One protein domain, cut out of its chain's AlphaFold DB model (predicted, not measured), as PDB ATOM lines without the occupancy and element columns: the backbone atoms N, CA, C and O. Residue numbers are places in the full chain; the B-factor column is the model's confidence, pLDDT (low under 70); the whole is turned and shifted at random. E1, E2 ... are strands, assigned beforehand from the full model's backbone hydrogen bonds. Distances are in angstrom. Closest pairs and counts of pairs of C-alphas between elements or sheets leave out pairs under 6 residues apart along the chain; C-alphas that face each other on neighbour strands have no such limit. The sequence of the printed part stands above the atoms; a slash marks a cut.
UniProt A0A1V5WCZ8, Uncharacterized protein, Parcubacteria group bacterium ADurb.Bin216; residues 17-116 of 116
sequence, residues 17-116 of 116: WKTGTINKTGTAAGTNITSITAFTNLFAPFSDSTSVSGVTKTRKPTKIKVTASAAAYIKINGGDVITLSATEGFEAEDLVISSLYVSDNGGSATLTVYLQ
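This is residues 17 to 116 of the 116 residues of an uncharacterized protein of Parcubacteria group bacterium ADurb.Bin216 (UniProt A0A1V5WCZ8). With little regular structure overall, the domain is a small sandwich of sheets E1-E9-E4-E7 and E6-E5-E8, with hairpin E2-E3 as an arm whose residues 51 to 56 stick out. Residues 31 to 32 of the long stretch 20 to 48 pair with E8. The 100 printed residues include nine named strands, E1 to E9 in order, holding 37 residues: all strand, antiparallel, compact, radius of gyration of the C-alphas 14.1 A, spans 49 by 25 by 23 A.

E1 is residues 17 to 19, from C-alpha 17 at (145.932, 162.936, 164.116); E9 111 to 115, 13.2 A, to C-alpha 115 at (139.687, 164.463, 166.911); E4 64 to 68, 13.6 A; E7 90 to 92; E6 81 to 84; E5 72 to 76, 13.7 A; E8 100 to 103; E2 49 to 52; E3 55 to 58.

Within hydrogen-bond range are N 112 and O 67 of E9 and E4, 2.8 A, and N 75 and O 101 of E5 and E8, 2.8 A. The closest C-alphas of E4 and E6, Ala 68 and Leu 84, are 6.3 A apart.

The printed part has no cut; link E1 to E2 is long. Residues 17 to 26 and 47 to 58 have pLDDT under 70.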
ATOM      1  N   TRP A  17     145.931 162.642 165.548       54.94
ATOM      2  CA  TRP A  17     145.932 162.936 164.116       54.94
ATOM      3  C   TRP A  17     145.557 161.674 163.325       54.94
ATOM      4  O   TRP A  17     146.292 160.683 163.338       54.94
ATOM      5  N   LYS A  18     144.417 161.699 162.623       62.72
ATOM      6  CA  LYS A  18     144.006 160.644 161.686       62.72
ATOM      7  C   LYS A  18     143.772 161.249 160.310       62.72
ATOM      8  O   LYS A  18     142.722 161.790 159.989       62.72
ATOM      9  N   THR A  19     144.788 161.143 159.472       62.81
ATOM     10  CA  THR A  19     144.709 161.571 158.079       62.81
ATOM     11  C   THR A  19     144.086 160.465 157.236       62.81
ATOM     12  O   THR A  19     144.483 159.307 157.365       62.81
ATOM     13  N   GLY A  20     143.168 160.811 156.340       63.47
ATOM     14  CA  GLY A  20     142.668 159.884 155.333       63.47
ATOM     15  C   GLY A  20     142.481 160.585 153.998       63.47
ATOM     16  O   GLY A  20     142.682 161.786 153.891       63.47
ATOM     17  N   THR A  21     142.124 159.843 152.958       68.06
ATOM     18  CA  THR A  21     141.880 160.434 151.639       68.06
ATOM     19  C   THR A  21     140.556 159.928 151.109       68.06
ATOM     20  O   THR A  21     140.293 158.722 151.143       68.06
ATOM     21  N   ILE A  22     139.728 160.836 150.593       68.44
ATOM     22  CA  ILE A  22     138.580 160.448 149.780       68.44
ATOM     23  C   ILE A  22     139.095 160.279 148.351       68.44
ATOM     24  O   ILE A  22     139.133 161.212 147.562       68.44
ATOM     25  N   ASN A  23     139.537 159.063 148.029       61.06
ATOM     26  CA  ASN A  23     140.032 158.711 146.690       61.06
ATOM     27  C   ASN A  23     138.908 158.383 145.695       61.06
ATOM     28  O   ASN A  23     139.181 157.943 144.580       61.06
ATOM     29  N   LYS A  24     137.642 158.530 146.098       60.50
ATOM     30  CA  LYS A  24     136.491 158.185 145.272       60.50
ATOM     31  C   LYS A  24     135.695 159.438 144.968       60.50
ATOM     32  O   LYS A  24     135.009 159.915 145.858       60.50
ATOM     33  N   THR A  25     135.757 159.878 143.716       65.88
ATOM     34  CA  THR A  25     134.893 160.911 143.145       65.88
ATOM     35  C   THR A  25     133.424 160.495 143.245       65.88
ATOM     36  O   THR A  25     133.075 159.355 142.917       65.88
ATOM     37  N   GLY A  26     132.556 161.411 143.668       67.12
ATOM     38  CA  GLY A  26     131.125 161.150 143.836       67.12
ATOM     39  C   GLY A  26     130.765 160.506 145.175       67.12
ATOM     40  O   GLY A  26     129.768 159.784 145.260       67.12
ATOM     41  N   THR A  27     131.556 160.732 146.224       80.19
ATOM     42  CA  THR A  27     131.170 160.380 147.594       80.19
ATOM     43  C   THR A  27     129.901 161.143 147.978       80.19
ATOM     44  O   THR A  27     129.917 162.351 148.233       80.19
ATOM     45  N   ALA A  28     128.782 160.415 148.005       80.19
ATOM     46  CA  ALA A  28     127.456 160.971 148.224       80.19
ATOM     47  C   ALA A  28     127.350 161.709 149.565       80.19
ATOM     48  O   ALA A  28     127.955 161.310 150.566       80.19
ATOM     49  N   ALA A  29     126.532 162.763 149.582       78.00
ATOM     50  CA  ALA A  29     126.172 163.487 150.793       78.00
ATOM     51  C   ALA A  29     125.686 162.524 151.883       78.00
ATOM     52  O   ALA A  29     124.766 161.741 151.664       78.00
ATOM     53  N   GLY A  30     126.298 162.601 153.066       82.56
ATOM     54  CA  GLY A  30     125.926 161.737 154.186       82.56
ATOM     55  C   GLY A  30     126.632 160.379 154.208       82.56
ATOM     56  O   GLY A  30     126.198 159.499 154.947       82.56
ATOM     57  N   THR A  31     127.715 160.183 153.450       90.06
ATOM     58  CA  THR A  31     128.538 158.970 153.582       90.06
ATOM     59  C   THR A  31     129.207 158.957 154.953       90.06
ATOM     60  O   THR A  31     129.907 159.906 155.299       90.06
ATOM     61  N   ASN A  32     129.008 157.900 155.746       91.19
ATOM     62  CA  ASN A  32     129.658 157.778 157.051       91.19
ATOM     63  C   ASN A  32     131.178 157.706 156.862       91.19
ATOM     64  O   ASN A  32     131.679 156.875 156.106       91.19
ATOM     65  N   ILE A  33     131.923 158.560 157.559       88.62
ATOM     66  CA  ILE A  33     133.370 158.628 157.382       88.62
ATOM     67  C   ILE A  33     134.052 157.296 157.717       88.62
ATOM     68  O   ILE A  33     135.021 156.930 157.063       88.62
ATOM     69  N   THR A  34     133.521 156.513 158.663       88.31
ATOM     70  CA  THR A  34     134.132 155.237 159.066       88.31
ATOM     71  C   THR A  34     133.947 154.126 158.037       88.31
ATOM     72  O   THR A  34     134.615 153.103 158.147       88.31
ATOM     73  N   SER A  35     133.075 154.287 157.033       88.94
ATOM     74  CA  SER A  35     133.010 153.342 155.907       88.94
ATOM     75  C   SER A  35     134.117 153.576 154.875       88.94
ATOM     76  O   SER A  35     134.281 152.775 153.958       88.94
ATOM     77  N   ILE A  36     134.875 154.670 154.997       85.12
ATOM     78  CA  ILE A  36     136.048 154.947 154.169       85.12
ATOM     79  C   ILE A  36     137.257 154.298 154.843       85.12
ATOM     80  O   ILE A  36     137.597 154.647 155.970       85.12
ATOM     81  N   THR A  37     137.944 153.389 154.143       85.62
ATOM     82  CA  THR A  37     139.047 152.572 154.693       85.62
ATOM     83  C   THR A  37     140.156 153.383 155.373       85.62
ATOM     84  O   THR A  37     140.782 152.918 156.320       85.62
ATOM     85  N   ALA A  38     140.411 154.610 154.918       81.81
ATOM     86  CA  ALA A  38     141.415 155.478 155.533       81.81
ATOM     87  C   ALA A  38     141.000 156.011 156.924       81.81
ATOM     88  O   ALA A  38     141.846 156.432 157.707       81.81
ATOM     89  N   PHE A  39     139.705 155.967 157.245       84.31
ATOM     90  CA  PHE A  39     139.101 156.507 158.463       84.31
ATOM     91  C   PHE A  39     138.381 155.449 159.310       84.31
ATOM     92  O   PHE A  39     137.760 155.801 160.313       84.31
ATOM     93  N   THR A  40     138.465 154.158 158.975       86.25
ATOM     94  CA  THR A  40     137.768 153.082 159.713       86.25
ATOM     95  C   THR A  40     138.078 153.111 161.211       86.25
ATOM     96  O   THR A  40     137.202 152.879 162.037       86.25
ATOM     97  N   ASN A  41     139.315 153.475 161.565       83.81
ATOM     98  CA  ASN A  41     139.804 153.547 162.945       83.81
ATOM     99  C   ASN A  41     139.827 154.976 163.511       83.81
ATOM    100  O   ASN A  41     140.534 155.233 164.487       83.81
ATOM    101  N   LEU A  42     139.096 155.917 162.904       84.19
ATOM    102  CA  LEU A  42     139.073 157.321 163.329       84.19
ATOM    103  C   LEU A  42     138.623 157.471 164.790       84.19
ATOM    104  O   LEU A  42     139.227 158.221 165.546       84.19
ATOM    105  N   PHE A  43     137.607 156.707 165.197       83.25
ATOM    106  CA  PHE A  43     137.058 156.739 166.556       83.25
ATOM    107  C   PHE A  43     137.695 155.726 167.517       83.25
ATOM    108  O   PHE A  43     137.365 155.735 168.699       83.25
ATOM    109  N   ALA A  44     138.602 154.864 167.044       80.31
ATOM    110  CA  ALA A  44     139.205 153.809 167.864       80.31
ATOM    111  C   ALA A  44     139.909 154.330 169.140       80.31
ATOM    112  O   ALA A  44     139.768 153.698 170.181       80.31
ATOM    113  N   PRO A  45     140.591 155.495 169.143       76.94
ATOM    114  CA  PRO A  45     141.154 156.052 170.381       76.94
ATOM    115  C   PRO A  45     140.107 156.380 171.462       76.94
ATOM    116  O   PRO A  45     140.442 156.499 172.638       76.94
ATOM    117  N   PHE A  46     138.837 156.515 171.073       76.19
ATOM    118  CA  PHE A  46     137.717 156.861 171.945       76.19
ATOM    119  C   PHE A  46     136.797 155.663 172.226       76.19
ATOM    120  O   PHE A  46     135.780 155.822 172.889       76.19
ATOM    121  N   SER A  47     137.106 154.456 171.739       68.88
ATOM    122  CA  SER A  47     136.221 153.295 171.928       68.88
ATOM    123  C   SER A  47     136.315 152.647 173.310       68.88
ATOM    124  O   SER A  47     135.535 151.741 173.602       68.88
ATOM    125  N   ASP A  48     137.240 153.092 174.165       68.44
ATOM    126  CA  ASP A  48     137.319 152.616 175.544       68.44
ATOM    127  C   ASP A  48     136.021 152.946 176.287       68.44
ATOM    128  O   ASP A  48     135.519 154.076 176.249       68.44
ATOM    129  N   SER A  49     135.494 151.940 176.984       67.69
ATOM    130  CA  SER A  49     134.302 152.035 177.815       67.69
ATOM    131  C   SER A  49     134.556 151.360 179.160       67.69
ATOM    132  O   SER A  49     135.098 150.257 179.199       67.69
ATOM    133  N   THR A  50     134.141 151.982 180.263       63.34
ATOM    134  CA  THR A  50     134.108 151.332 181.581       63.34
ATOM    135  C   THR A  50     132.679 151.275 182.091       63.34
ATOM    136  O   THR A  50     131.882 152.187 181.872       63.34
ATOM    137  N   SER A  51     132.353 150.180 182.767       54.53
ATOM    138  CA  SER A  51     131.052 149.993 183.399       54.53
ATOM    139  C   SER A  51     131.238 149.989 184.909       54.53
ATOM    140  O   SER A  51     131.947 149.145 185.454       54.53
ATOM    141  N   VAL A  52     130.592 150.933 185.584       62.16
ATOM    142  CA  VAL A  52     130.244 150.825 187.010       62.16
ATOM    143  C   VAL A  52     128.793 150.353 187.086       62.16
ATOM    144  O   VAL A  52     128.058 150.525 186.117       62.16
ATOM    145  N   SER A  53     128.378 149.716 188.186       61.44
ATOM    146  CA  SER A  53     127.031 149.130 188.312       61.44
ATOM    147  C   SER A  53     125.939 150.105 187.830       61.44
ATOM    148  O   SER A  53     125.734 151.156 188.432       61.44
ATOM    149  N   GLY A  54     125.297 149.776 186.703       63.47
ATOM    150  CA  GLY A  54     124.221 150.559 186.084       63.47
ATOM    151  C   GLY A  54     124.623 151.721 185.160       63.47
ATOM    152  O   GLY A  54     123.727 152.331 184.583       63.47
ATOM    153  N   VAL A  55     125.912 152.040 184.975       61.34
ATOM    154  CA  VAL A  55     126.358 153.159 184.116       61.34
ATOM    155  C   VAL A  55     127.544 152.757 183.238       61.34
ATOM    156  O   VAL A  55     128.653 152.531 183.726       61.34
ATOM    157  N   THR A  56     127.320 152.740 181.924       63.50
ATOM    158  CA  THR A  56     128.374 152.646 180.907       63.50
ATOM    159  C   THR A  56     128.922 154.043 180.624       63.50
ATOM    160  O   THR A  56     128.184 154.925 180.190       63.50
ATOM    161  N   LYS A  57     130.214 154.259 180.877       65.12
ATOM    162  CA  LYS A  57     130.931 155.481 180.503       65.12
ATOM    163  C   LYS A  57     131.744 155.195 179.251       65.12
ATOM    164  O   LYS A  57     132.652 154.373 179.303       65.12
ATOM    165  N   THR A  58     131.439 155.875 178.153       68.50
ATOM    166  CA  THR A  58     132.165 155.754 176.881       68.50
ATOM    167  C   THR A  58     132.948 157.034 176.625       68.50
ATOM    168  O   THR A  58     132.440 158.125 176.888       68.50
ATOM    169  N   ARG A  59     134.177 156.929 176.111       74.00
ATOM    170  CA  ARG A  59     134.915 158.120 175.670       74.00
ATOM    171  C   ARG A  59     134.335 158.631 174.350       74.00
ATOM    172  O   ARG A  59     133.960 157.857 173.472       74.00
ATOM    173  N   LYS A  60     134.241 159.949 174.201       79.00
ATOM    174  CA  LYS A  60     133.841 160.597 172.947       79.00
ATOM    175  C   LYS A  60     134.764 161.784 172.685       79.00
ATOM    176  O   LYS A  60     135.122 162.464 173.645       79.00
ATOM    177  N   PRO A  61     135.137 162.038 171.422       81.62
ATOM    178  CA  PRO A  61     135.819 163.269 171.079       81.62
ATOM    179  C   PRO A  61     134.898 164.463 171.334       81.62
ATOM    180  O   PRO A  61     133.687 164.385 171.119       81.62
ATOM    181  N   THR A  62     135.490 165.554 171.797       82.69
ATOM    182  CA  THR A  62     134.827 166.824 172.125       82.69
ATOM    183  C   THR A  62     135.357 168.004 171.309       82.69
ATOM    184  O   THR A  62     134.811 169.104 171.365       82.69
ATOM    185  N   LYS A  63     136.419 167.784 170.538       84.00
ATOM    186  CA  LYS A  63     137.012 168.752 169.631       84.00
ATOM    187  C   LYS A  63     137.253 168.111 168.270       84.00
ATOM    188  O   LYS A  63     137.668 166.956 168.165       84.00
ATOM    189  N   ILE A  64     137.012 168.889 167.221       87.81
ATOM    190  CA  ILE A  64     137.252 168.490 165.839       87.81
ATOM    191  C   ILE A  64     137.942 169.602 165.067       87.81
ATOM    192  O   ILE A  64     137.617 170.775 165.224       87.81
ATOM    193  N   LYS A  65     138.843 169.211 164.171       88.88
ATOM    194  CA  LYS A  65     139.295 170.056 163.069       88.88
ATOM    195  C   LYS A  65     139.247 169.258 161.773       88.88
ATOM    196  O   LYS A  65     139.636 168.092 161.756       88.88
ATOM    197  N   VAL A  66     138.780 169.872 160.695       89.69
ATOM    198  CA  VAL A  66     138.726 169.267 159.367       89.69
ATOM    199  C   VAL A  66     139.317 170.214 158.340       89.69
ATOM    200  O   VAL A  66     138.971 171.391 158.305       89.69
ATOM    201  N   THR A  67     140.191 169.704 157.484       90.00
ATOM    202  CA  THR A  67     140.684 170.418 156.301       90.00
ATOM    203  C   THR A  67     140.342 169.631 155.045       90.00
ATOM    204  O   THR A  67     140.190 168.410 155.099       90.00
ATOM    205  N   ALA A  68     140.215 170.320 153.916       89.25
ATOM    206  CA  ALA A  68     139.990 169.705 152.617       89.25
ATOM    207  C   ALA A  68     140.922 170.330 151.572       89.25
ATOM    208  O   ALA A  68     141.289 171.492 151.697       89.25
ATOM    209  N   SER A  69     141.314 169.582 150.541       88.12
ATOM    210  CA  SER A  69     142.097 170.121 149.412       88.12
ATOM    211  C   SER A  69     141.236 170.758 148.314       88.12
ATOM    212  O   SER A  69     141.768 171.338 147.373       88.12
ATOM    213  N   ALA A  70     139.916 170.594 148.392       88.25
ATOM    214  CA  ALA A  70     138.923 171.078 147.440       88.25
ATOM    215  C   ALA A  70     137.577 171.254 148.162       88.25
ATOM    216  O   ALA A  70     137.482 171.002 149.365       88.25
ATOM    217  N   ALA A  71     136.539 171.677 147.436       88.19
ATOM    218  CA  ALA A  71     135.192 171.760 147.986       88.19
ATOM    219  C   ALA A  71     134.736 170.388 148.507       88.19
ATOM    220  O   ALA A  71     134.739 169.402 147.773       88.19
ATOM    221  N   ALA A  72     134.348 170.343 149.775       90.19
ATOM    222  CA  ALA A  72     133.847 169.148 150.437       90.19
ATOM    223  C   ALA A  72     132.794 169.542 151.472       90.19
ATOM    224  O   ALA A  72     132.638 170.716 151.809       90.19
ATOM    225  N   TYR A  73     132.083 168.558 152.002       90.56
ATOM    226  CA  TYR A  73     131.121 168.780 153.069       90.56
ATOM    227  C   TYR A  73     131.321 167.795 154.199       90.56
ATOM    228  O   TYR A  73     131.678 166.637 153.963       90.56
ATOM    229  N   ILE A  74     131.002 168.239 155.410       91.94
ATOM    230  CA  ILE A  74     130.866 167.366 156.570       91.94
ATOM    231  C   ILE A  74     129.520 167.578 157.258       91.94
ATOM    232  O   ILE A  74     128.930 168.654 157.188       91.94
ATOM    233  N   LYS A  75     129.045 166.543 157.948       93.19
ATOM    234  CA  LYS A  75     127.980 166.637 158.951       93.19
ATOM    235  C   LYS A  75     128.462 165.996 160.234       93.19
ATOM    236  O   LYS A  75     129.027 164.900 160.205       93.19
ATOM    237  N   ILE A  76     128.177 166.647 161.350       91.75
ATOM    238  CA  ILE A  76     128.512 166.155 162.685       91.75
ATOM    239  C   ILE A  76     127.212 165.735 163.356       91.75
ATOM    240  O   ILE A  76     126.242 166.491 163.348       91.75
ATOM    241  N   ASN A  77     127.162 164.515 163.891       91.12
ATOM    242  CA  ASN A  77     125.990 163.962 164.586       91.12
ATOM    243  C   ASN A  77     124.679 164.004 163.777       91.12
ATOM    244  O   ASN A  77     123.597 164.073 164.351       91.12
ATOM    245  N   GLY A  78     124.763 163.983 162.443       87.00
ATOM    246  CA  GLY A  78     123.593 164.087 161.562       87.00
ATOM    247  C   GLY A  78     122.964 165.483 161.479       87.00
ATOM    248  O   GLY A  78     121.895 165.607 160.888       87.00
ATOM    249  N   GLY A  79     123.613 166.508 162.040       88.25
ATOM    250  CA  GLY A  79     123.168 167.898 161.971       88.25
ATOM    251  C   GLY A  79     123.359 168.545 160.595       88.25
ATOM    252  O   GLY A  79     123.404 167.875 159.554       88.25
ATOM    253  N   ASP A  80     123.478 169.871 160.611       90.25
ATOM    254  CA  ASP A  80     123.585 170.684 159.404       90.25
ATOM    255  C   ASP A  80     124.854 170.398 158.592       90.25
ATOM    256  O   ASP A  80     125.866 169.891 159.087       90.25
ATOM    257  N   VAL A  81     124.772 170.712 157.298       90.00
ATOM    258  CA  VAL A  81     125.905 170.616 156.375       90.00
ATOM    259  C   VAL A  81     126.884 171.747 156.663       90.00
ATOM    260  O   VAL A  81     126.523 172.917 156.594       90.00
ATOM    261  N   ILE A  82     128.140 171.386 156.898       91.31
ATOM    262  CA  ILE A  82     129.262 172.317 156.970       91.31
ATOM    263  C   ILE A  82     130.041 172.201 155.665       91.31
ATOM    264  O   ILE A  82     130.502 171.117 155.299       91.31
ATOM    265  N   THR A  83     130.186 173.318 154.959       91.12
ATOM    266  CA  THR A  83     130.992 173.407 153.742       91.12
ATOM    267  C   THR A  83     132.452 173.650 154.079       91.12
ATOM    268  O   THR A  83     132.778 174.492 154.906       91.12
ATOM    269  N   LEU A  84     133.322 172.898 153.415       90.38
ATOM    270  CA  LEU A  84     134.767 173.035 153.460       90.38
ATOM    271  C   LEU A  84     135.260 173.511 152.100       90.38
ATOM    272  O   LEU A  84     134.726 173.108 151.060       90.38
ATOM    273  N   SER A  85     136.318 174.310 152.103       86.50
ATOM    274  CA  SER A  85     137.050 174.680 150.896       86.50
ATOM    275  C   SER A  85     138.538 174.364 151.049       86.50
ATOM    276  O   SER A  85     139.004 173.978 152.121       86.50
ATOM    277  N   ALA A  86     139.301 174.536 149.966       81.94
ATOM    278  CA  ALA A  86     140.752 174.351 149.988       81.94
ATOM    279  C   ALA A  86     141.470 175.328 150.939       81.94
ATOM    280  O   ALA A  86     142.563 175.040 151.421       81.94
ATOM    281  N   THR A  87     140.866 176.493 151.184       83.50
ATOM    282  CA  THR A  87     141.437 177.576 151.995       83.50
ATOM    283  C   THR A  87     140.783 177.699 153.367       83.50
ATOM    284  O   THR A  87     141.402 178.234 154.282       83.50
ATOM    285  N   GLU A  88     139.560 177.193 153.530       83.69
ATOM    286  CA  GLU A  88     138.779 177.296 154.763       83.69
ATOM    287  C   GLU A  88     138.353 175.901 155.230       83.69
ATOM    288  O   GLU A  88     137.478 175.254 154.650       83.69
ATOM    289  N   GLY A  89     139.024 175.430 156.283       86.69
ATOM    290  CA  GLY A  89     138.620 174.240 157.022       86.69
ATOM    291  C   GLY A  89     137.508 174.530 158.033       86.69
ATOM    292  O   GLY A  89     136.959 175.626 158.094       86.69
ATOM    293  N   PHE A  90     137.219 173.546 158.877       92.06
ATOM    294  CA  PHE A  90     136.290 173.667 159.996       92.06
ATOM    295  C   PHE A  90     136.989 173.306 161.304       92.06
ATOM    296  O   PHE A  90     137.763 172.352 161.341       92.06
ATOM    297  N   GLU A  91     136.696 174.025 162.384       90.81
ATOM    298  CA  GLU A  91     137.162 173.694 163.729       90.81
ATOM    299  C   GLU A  91     136.061 173.997 164.745       90.81
ATOM    300  O   GLU A  91     135.403 175.033 164.663       90.81
ATOM    301  N   ALA A  92     135.851 173.085 165.692       88.56
ATOM    302  CA  ALA A  92     134.916 173.270 166.793       88.56
ATOM    303  C   ALA A  92     135.463 172.648 168.076       88.56
ATOM    304  O   ALA A  92     136.075 171.578 168.047       88.56
ATOM    305  N   GLU A  93     135.209 173.321 169.194       84.38
ATOM    306  CA  GLU A  93     135.540 172.882 170.548       84.38
ATOM    307  C   GLU A  93     134.261 172.631 171.352       84.38
ATOM    308  O   GLU A  93     133.191 173.120 170.992       84.38
ATOM    309  N   ASP A  94     134.386 171.883 172.450       80.69
ATOM    310  CA  ASP A  94     133.308 171.599 173.405       80.69
ATOM    311  C   ASP A  94     132.033 170.995 172.763       80.69
ATOM    312  O   ASP A  94     130.913 171.194 173.235       80.69
ATOM    313  N   LEU A  95     132.210 170.196 171.703       82.75
ATOM    314  CA  LEU A  95     131.160 169.505 170.953       82.75
ATOM    315  C   LEU A  95     131.358 167.988 171.014       82.75
ATOM    316  O   LEU A  95     132.277 167.462 170.394       82.75
ATOM    317  N   VAL A  96     130.456 167.261 171.678       84.38
ATOM    318  CA  VAL A  96     130.489 165.786 171.698       84.38
ATOM    319  C   VAL A  96     130.256 165.236 170.289       84.38
ATOM    320  O   VAL A  96     129.183 165.418 169.720       84.38
ATOM    321  N   ILE A  97     131.232 164.524 169.727       86.56
ATOM    322  CA  ILE A  97     131.172 163.962 168.373       86.56
ATOM    323  C   ILE A  97     130.913 162.455 168.458       86.56
ATOM    324  O   ILE A  97     131.764 161.664 168.862       86.56
ATOM    325  N   SER A  98     129.722 162.044 168.040       86.69
ATOM    326  CA  SER A  98     129.280 160.646 168.007       86.69
ATOM    327  C   SER A  98     129.293 160.045 166.607       86.69
ATOM    328  O   SER A  98     129.474 158.834 166.473       86.69
ATOM    329  N   SER A  99     129.111 160.862 165.571       89.88
ATOM    330  CA  SER A  99     129.200 160.429 164.177       89.88
ATOM    331  C   SER A  99     129.664 161.561 163.267       89.88
ATOM    332  O   SER A  99     129.454 162.744 163.546       89.88
ATOM    333  N   LEU A 100     130.311 161.179 162.167       91.88
ATOM    334  CA  LEU A 100     130.793 162.088 161.136       91.88
ATOM    335  C   LEU A 100     130.422 161.540 159.769       91.88
ATOM    336  O   LEU A 100     130.643 160.363 159.473       91.88
ATOM    337  N   TYR A 101     129.894 162.418 158.933       92.50
ATOM    338  CA  TYR A 101     129.558 162.111 157.554       92.50
ATOM    339  C   TYR A 101     130.256 163.093 156.632       92.50
ATOM    340  O   TYR A 101     130.439 164.248 157.006       92.50
ATOM    341  N   VAL A 102     130.628 162.640 155.443       90.19
ATOM    342  CA  VAL A 102     131.412 163.417 154.482       90.19
ATOM    343  C   VAL A 102     130.810 163.357 153.082       90.19
ATOM    344  O   VAL A 102     130.009 162.474 152.767       90.19
ATOM    345  N   SER A 103     131.214 164.306 152.244       87.56
ATOM    346  CA  SER A 103     131.013 164.292 150.797       87.56
ATOM    347  C   SER A 103     132.110 165.086 150.106       87.56
ATOM    348  O   SER A 103     132.605 166.070 150.651       87.56
ATOM    349  N   ASP A 104     132.462 164.671 148.897       83.69
ATOM    350  CA  ASP A 104     133.423 165.351 148.025       83.69
ATOM    351  C   ASP A 104     132.758 166.327 147.039       83.69
ATOM    352  O   ASP A 104     133.409 166.813 146.116       83.69
ATOM    353  N   ASN A 105     131.449 166.576 147.190       79.75
ATOM    354  CA  ASN A 105     130.655 167.408 146.281       79.75
ATOM    355  C   ASN A 105     130.742 166.972 144.798       79.75
ATOM    356  O   ASN A 105     130.634 167.802 143.898       79.75
ATOM    357  N   GLY A 106     130.979 165.684 144.524       72.81
ATOM    358  CA  GLY A 106     131.168 165.179 143.159       72.81
ATOM    359  C   GLY A 106     132.561 165.432 142.569       72.81
ATOM    360  O   GLY A 106     132.779 165.116 141.400       72.81
ATOM    361  N   GLY A 107     133.498 165.980 143.350       75.12
ATOM    362  CA  GLY A 107     134.907 166.168 142.991       75.12
ATOM    363  C   GLY A 107     135.832 165.135 143.642       75.12
ATOM    364  O   GLY A 107     135.379 164.191 144.270       75.12
ATOM    365  N   SER A 108     137.148 165.294 143.487       77.25
ATOM    366  CA  SER A 108     138.144 164.535 144.258       77.25
ATOM    367  C   SER A 108     138.732 165.466 145.315       77.25
ATOM    368  O   SER A 108     139.322 166.492 144.968       77.25
ATOM    369  N   ALA A 109     138.533 165.149 146.595       83.12
ATOM    370  CA  ALA A 109     138.969 165.979 147.713       83.12
ATOM    371  C   ALA A 109     139.742 165.143 148.739       83.12
ATOM    372  O   ALA A 109     139.261 164.131 149.245       83.12
ATOM    373  N   THR A 110     140.934 165.594 149.115       85.50
ATOM    374  CA  THR A 110     141.653 165.034 150.261       85.50
ATOM    375  C   THR A 110     141.122 165.696 151.521       85.50
ATOM    376  O   THR A 110     141.305 166.900 151.679       85.50
ATOM    377  N   LEU A 111     140.474 164.936 152.410       86.44
ATOM    378  CA  LEU A 111     140.026 165.435 153.712       86.44
ATOM    379  C   LEU A 111     140.984 165.003 154.810       86.44
ATOM    380  O   LEU A 111     141.324 163.835 154.905       86.44
ATOM    381  N   THR A 112     141.331 165.906 155.713       86.69
ATOM    382  CA  THR A 112     142.070 165.550 156.924       86.69
ATOM    383  C   THR A 112     141.204 165.825 158.135       86.69
ATOM    384  O   THR A 112     140.677 166.926 158.249       86.69
ATOM    385  N   VAL A 113     141.038 164.840 159.024       87.50
ATOM    386  CA  VAL A 113     140.174 164.952 160.207       87.50
ATOM    387  C   VAL A 113     140.993 164.761 161.476       87.50
ATOM    388  O   VAL A 113     141.775 163.825 161.613       87.50
ATOM    389  N   TYR A 114     140.784 165.649 162.432       85.38
ATOM    390  CA  TYR A 114     141.450 165.643 163.725       85.38
ATOM    391  C   TYR A 114     140.396 165.566 164.814       85.38
ATOM    392  O   TYR A 114     139.433 166.329 164.768       85.38
ATOM    393  N   LEU A 115     140.584 164.660 165.775       83.56
ATOM    394  CA  LEU A 115     139.687 164.463 166.911       83.56
ATOM    395  C   LEU A 115     140.469 164.503 168.226       83.56
ATOM    396  O   LEU A 115     141.572 163.942 168.322       83.56
ATOM    397  N   GLN A 116     139.872 165.145 169.226       78.44
ATOM    398  CA  GLN A 116     140.349 165.198 170.606       78.44
ATOM    399  C   GLN A 116     139.175 165.127 171.579       78.44
ATOM    400  O   GLN A 116     138.131 165.744 171.287       78.44
TER     401      GLN A 116